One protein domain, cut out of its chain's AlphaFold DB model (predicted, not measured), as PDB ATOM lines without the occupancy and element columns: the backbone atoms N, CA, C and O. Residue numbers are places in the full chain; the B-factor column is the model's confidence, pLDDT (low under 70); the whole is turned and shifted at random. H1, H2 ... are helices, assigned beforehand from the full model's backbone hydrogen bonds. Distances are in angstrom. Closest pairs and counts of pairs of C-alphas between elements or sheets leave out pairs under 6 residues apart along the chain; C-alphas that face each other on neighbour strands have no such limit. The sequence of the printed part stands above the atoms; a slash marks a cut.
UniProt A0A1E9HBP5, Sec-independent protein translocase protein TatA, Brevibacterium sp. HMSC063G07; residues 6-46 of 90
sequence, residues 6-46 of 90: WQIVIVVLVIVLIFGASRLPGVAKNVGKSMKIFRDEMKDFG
ATOM      1  N   TRP A   6      46.181  30.567 -41.977       92.56
ATOM      2  CA  TRP A   6      47.635  30.555 -41.801       92.56
ATOM      3  C   TRP A   6      48.122  31.302 -40.549       92.56
ATOM      4  O   TRP A   6      49.030  30.836 -39.865       92.56
ATOM      5  N   GLN A   7      47.496  32.428 -40.197       90.88
ATOM      6  CA  GLN A   7      47.854  33.201 -39.005       90.88
ATOM      7  C   GLN A   7      47.483  32.452 -37.722       90.88
ATOM      8  O   GLN A   7      48.250  32.455 -36.763       90.88
ATOM      9  N   ILE A   8      46.335  31.770 -37.720       91.94
ATOM     10  CA  ILE A   8      45.878  30.982 -36.569       91.94
ATOM     11  C   ILE A   8      46.861  29.839 -36.292       91.94
ATOM     12  O   ILE A   8      47.242  29.627 -35.143       91.94
ATOM     13  N   VAL A   9      47.330  29.150 -37.338       92.81
ATOM     14  CA  VAL A   9      48.326  28.072 -37.208       92.81
ATOM     15  C   VAL A   9      49.623  28.588 -36.580       92.81
ATOM     16  O   VAL A   9      50.143  27.957 -35.662       92.81
ATOM     17  N   ILE A  10      50.113  29.754 -37.012       94.25
ATOM     18  CA  ILE A  10      51.307  30.392 -36.433       94.25
ATOM     19  C   ILE A  10      51.124  30.704 -34.947       94.25
ATOM     20  O   ILE A  10      52.010  30.405 -34.148       94.25
ATOM     21  N   VAL A  11      49.982  31.268 -34.552       93.06
ATOM     22  CA  VAL A  11      49.719  31.598 -33.144       93.06
ATOM     23  C   VAL A  11      49.676  30.332 -32.289       93.06
ATOM     24  O   VAL A  11      50.302  30.280 -31.232       93.06
ATOM     25  N   VAL A  12      48.993  29.286 -32.762       92.50
ATOM     26  CA  VAL A  12      48.946  27.989 -32.071       92.50
ATOM     27  C   VAL A  12      50.347  27.400 -31.931       92.50
ATOM     28  O   VAL A  12      50.689  26.911 -30.857       92.50
ATOM     29  N   LEU A  13      51.180  27.491 -32.969       93.62
ATOM     30  CA  LEU A  13      52.551  26.988 -32.929       93.62
ATOM     31  C   LEU A  13      53.386  27.692 -31.847       93.62
ATOM     32  O   LEU A  13      54.080  27.024 -31.084       93.62
ATOM     33  N   VAL A  14      53.274  29.020 -31.728       94.94
ATOM     34  CA  VAL A  14      53.957  29.798 -30.679       94.94
ATOM     35  C   VAL A  14      53.477  29.395 -29.282       94.94
ATOM     36  O   VAL A  14      54.294  29.200 -28.385       94.94
ATOM     37  N   ILE A  15      52.170  29.195 -29.092       92.50
ATOM     38  CA  ILE A  15      51.616  28.719 -27.814       92.50
ATOM     39  C   ILE A  15      52.161  27.320 -27.489       92.50
ATOM     40  O   ILE A  15      52.595  27.077 -26.369       92.50
ATOM     41  N   VAL A  16      52.210  26.404 -28.457       92.25
ATOM     42  CA  VAL A  16      52.771  25.056 -28.256       92.25
ATOM     43  C   VAL A  16      54.260  25.106 -27.902       92.25
ATOM     44  O   VAL A  16      54.704  24.293 -27.098       92.25
ATOM     45  N   LEU A  17      55.029  26.049 -28.448       93.06
ATOM     46  CA  LEU A  17      56.445  26.228 -28.106       93.06
ATOM     47  C   LEU A  17      56.638  26.716 -26.662       93.06
ATOM     48  O   LEU A  17      57.520  26.220 -25.971       93.06
ATOM     49  N   ILE A  18      55.798  27.645 -26.192       93.31
ATOM     50  CA  ILE A  18      55.881  28.195 -24.826       93.31
ATOM     51  C   ILE A  18      55.351  27.198 -23.788       93.31
ATOM     52  O   ILE A  18      55.952  27.008 -22.733       93.31
ATOM     53  N   PHE A  19      54.215  26.563 -24.076       88.88
ATOM     54  CA  PHE A  19      53.546  25.649 -23.149       88.88
ATOM     55  C   PHE A  19      54.041  24.198 -23.266       88.88
ATOM     56  O   PHE A  19      53.869  23.412 -22.337       88.88
ATOM     57  N   GLY A  20      54.666  23.828 -24.382       85.38
ATOM     58  CA  GLY A  20      55.086  22.465 -24.699       85.38
ATOM     59  C   GLY A  20      53.948  21.585 -25.239       85.38
ATOM     60  O   GLY A  20      52.797  21.655 -24.796       85.38
ATOM     61  N   ALA A  21      54.282  20.680 -26.167       85.88
ATOM     62  CA  ALA A  21      53.323  19.769 -26.808       85.88
ATOM     63  C   ALA A  21      52.603  18.825 -25.824       85.88
ATOM     64  O   ALA A  21      51.494  18.378 -26.106       85.88
ATOM     65  N   SER A  22      53.185  18.553 -24.652       84.50
ATOM     66  CA  SER A  22      52.586  17.682 -23.630       84.50
ATOM     67  C   SER A  22      51.512  18.368 -22.775       84.50
ATOM     68  O   SER A  22      50.676  17.678 -22.195       84.50
ATOM     69  N   ARG A  23      51.493  19.709 -22.682       83.56
ATOM     70  CA  ARG A  23      50.536  20.451 -21.832       83.56
ATOM     71  C   ARG A  23      49.210  20.734 -22.544       83.56
ATOM     72  O   ARG A  23      48.160  20.650 -21.908       83.56
ATOM     73  N   LEU A  24      49.235  20.991 -23.857       89.81
ATOM     74  CA  LEU A  24      48.028  21.191 -24.674       89.81
ATOM     75  C   LEU A  24      46.998  20.050 -24.575       89.81
ATOM     76  O   LEU A  24      45.835  20.343 -24.296       89.81
ATOM     77  N   PRO A  25      47.364  18.766 -24.782       82.12
ATOM     78  CA  PRO A  25      46.392  17.678 -24.762       82.12
ATOM     79  C   PRO A  25      45.774  17.493 -23.375       82.12
ATOM     80  O   PRO A  25      44.594  17.177 -23.286       82.12
ATOM     81  N   GLY A  26      46.516  17.742 -22.293       88.56
ATOM     82  CA  GLY A  26      45.964  17.709 -20.936       88.56
ATOM     83  C   GLY A  26      44.882  18.772 -20.727       88.56
ATOM     84  O   GLY A  26      43.758  18.448 -20.349       88.56
ATOM     85  N   VAL A  27      45.184  20.033 -21.049       90.06
ATOM     86  CA  VAL A  27      44.232  21.147 -20.884       90.06
ATOM     87  C   VAL A  27      43.016  20.976 -21.798       90.06
ATOM     88  O   VAL A  27      41.882  21.119 -21.345       90.06
ATOM     89  N   ALA A  28      43.229  20.590 -23.059       90.44
ATOM     90  CA  ALA A  28      42.147  20.347 -24.009       90.44
ATOM     91  C   ALA A  28      41.229  19.193 -23.572       90.44
ATOM     92  O   ALA A  28      40.011  19.302 -23.707       90.44
ATOM     93  N   LYS A  29      41.778  18.104 -23.011       88.50
ATOM     94  CA  LYS A  29      40.978  16.978 -22.498       88.50
ATOM     95  C   LYS A  29      40.119  17.397 -21.305       88.50
ATOM     96  O   LYS A  29      38.949  17.024 -21.258       88.50
ATOM     97  N   ASN A  30      40.659  18.183 -20.375       89.38
ATOM     98  CA  ASN A  30      39.919  18.638 -19.196       89.38
ATOM     99  C   ASN A  30      38.819  19.644 -19.570       89.38
ATOM    100  O   ASN A  30      37.670  19.461 -19.175       89.38
ATOM    101  N   VAL A  31      39.136  20.640 -20.403       92.62
ATOM    102  CA  VAL A  31      38.157  21.620 -20.908       92.62
ATOM    103  C   VAL A  31      37.090  20.942 -21.773       92.62
ATOM    104  O   VAL A  31      35.903  21.223 -21.629       92.62
ATOM    105  N   GLY A  32      37.486  19.994 -22.629       89.25
ATOM    106  CA  GLY A  32      36.568  19.234 -23.475       89.25
ATOM    107  C   GLY A  32      35.592  18.365 -22.677       89.25
ATOM    108  O   GLY A  32      34.418  18.296 -23.035       89.25
ATOM    109  N   LYS A  33      36.038  17.753 -21.566       89.62
ATOM    110  CA  LYS A  33      35.151  17.025 -20.644       89.62
ATOM    111  C   LYS A  33      34.092  17.961 -20.045       89.62
ATOM    112  O   LYS A  33      32.910  17.638 -20.132       89.62
ATOM    113  N   SER A  34      34.486  19.126 -19.521       90.19
ATOM    114  CA  SER A  34      33.548  20.112 -18.953       90.19
ATOM    115  C   SER A  34      32.571  20.671 -19.993       90.19
ATOM    116  O   SER A  34      31.376  20.763 -19.723       90.19
ATOM    117  N   MET A  35      33.045  20.981 -21.207       92.69
ATOM    118  CA  MET A  35      32.181  21.435 -22.307       92.69
ATOM    119  C   MET A  35      31.191  20.364 -22.761       92.69
ATOM    120  O   MET A  35      30.062  20.696 -23.112       92.69
ATOM    121  N   LYS A  36      31.593  19.087 -22.780       87.44
ATOM    122  CA  LYS A  36      30.710  17.986 -23.173       87.44
ATOM    123  C   LYS A  36      29.548  17.845 -22.193       87.44
ATOM    124  O   LYS A  36      28.413  17.800 -22.640       87.44
ATOM    125  N   ILE A  37      29.839  17.834 -20.892       87.31
ATOM    126  CA  ILE A  37      28.828  17.713 -19.832       87.31
ATOM    127  C   ILE A  37      27.841  18.879 -19.916       87.31
ATOM    128  O   ILE A  37      26.643  18.656 -20.016       87.31
ATOM    129  N   PHE A  38      28.348  20.110 -20.019       90.25
ATOM    130  CA  PHE A  38      27.502  21.295 -20.166       90.25
ATOM    131  C   PHE A  38      26.617  21.242 -21.420       90.25
ATOM    132  O   PHE A  38      25.447  21.617 -21.393       90.25
ATOM    133  N   ARG A  39      27.165  20.763 -22.543       85.06
ATOM    134  CA  ARG A  39      26.431  20.635 -23.806       85.06
ATOM    135  C   ARG A  39      25.411  19.497 -23.776       85.06
ATOM    136  O   ARG A  39      24.390  19.614 -24.447       85.06
ATOM    137  N   ASP A  40      25.694  18.413 -23.066       85.88
ATOM    138  CA  ASP A  40      24.783  17.281 -22.904       85.88
ATOM    139  C   ASP A  40      23.620  17.676 -21.976       85.88
ATOM    140  O   ASP A  40      22.473  17.585 -22.403       85.88
ATOM    141  N   GLU A  41      23.893  18.296 -20.821       82.62
ATOM    142  CA  GLU A  41      22.854  18.854 -19.938       82.62
ATOM    143  C   GLU A  41      21.983  19.886 -20.672       82.62
ATOM    144  O   GLU A  41      20.759  19.801 -20.655       82.62
ATOM    145  N   MET A  42      22.591  20.822 -21.414       84.75
ATOM    146  CA  MET A  42      21.848  21.823 -22.195       84.75
ATOM    147  C   MET A  42      20.970  21.218 -23.302       84.75
ATOM    148  O   MET A  42      19.971  21.822 -23.692       84.75
ATOM    149  N   LYS A  43      21.319  20.040 -23.833       81.06
ATOM    150  CA  LYS A  43      20.496  19.332 -24.827       81.06
ATOM    151  C   LYS A  43      19.332  18.590 -24.192       81.06
ATOM    152  O   LYS A  43      18.286  18.521 -24.835       81.06
ATOM    153  N   ASP A  44      19.512  18.083 -22.980       71.56
ATOM    154  CA  ASP A  44      18.472  17.377 -22.233       71.56
ATOM    155  C   ASP A  44      17.341  18.335 -21.818       71.56
ATOM    156  O   ASP A  44      16.175  17.964 -21.873       71.56
ATOM    157  N   PHE A  45      17.630  19.618 -21.562       66.38
ATOM    158  CA  PHE A  45      16.580  20.638 -21.364       66.38
ATOM    159  C   PHE A  45      15.779  20.986 -22.633       66.38
ATOM    160  O   PHE A  45      14.736  21.628 -22.546       66.38
ATOM    161  N   GLY A  46      16.275  20.620 -23.820       64.56
ATOM    162  CA  GLY A  46      15.616  20.878 -25.105       64.56
ATOM    163  C   GLY A  46      14.970  19.643 -25.739       64.56
ATOM    164  O   GLY A  46      14.412  19.749 -26.833       64.56
TER     165      GLY A  46
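This is residues 6 to 46 of the 90 residues of the protein "Sec-independent protein translocase protein TatA" of Brevibacterium sp. HMSC063G07 (UniProt A0A1E9HBP5). A long helix, H2, and a shorter one, H1, meet near their ends at a tight link and make an open L. Residues 25 to 46, of which 25 to 44 belong to H2, stand free, and so do residues 6 to 12 of H1. The printed part has 41 residues with two named helices, H1 then H2, and no named strand; the class is all helix. It is extended, with a radius of gyration of the C-alphas of 14.5 A, and flat, spanning 40 by 23 by 8 A.

H2, residues 23 to 44, is 32.2 A long from C-alpha 23 at (50.536, 20.451, -21.832) to C-alpha 44 at (18.472, 17.377, -22.233). H1, residues 6 to 19, begins at C-alpha 6 at (47.635, 30.555, -41.801) and is 20.2 A long.

H2 and H1 are close but not clearly touching; their closest C-alphas, those of Leu 24 and Val 16, are 7.1 A apart. Their lines stand at a steep tilt of 65 degrees, opposite ways. In H1 and H2 every O i to N i+4 pair is within hydrogen-bond range.

The C-alphas farthest apart, those of Leu 17 and Gly 46, are 41.3 A apart. The printed part has no cut. The tight link from H1 to H2 has 3 residues. Mean pLDDT of the printed part is 87.7; residues 45 to 46 are under 70.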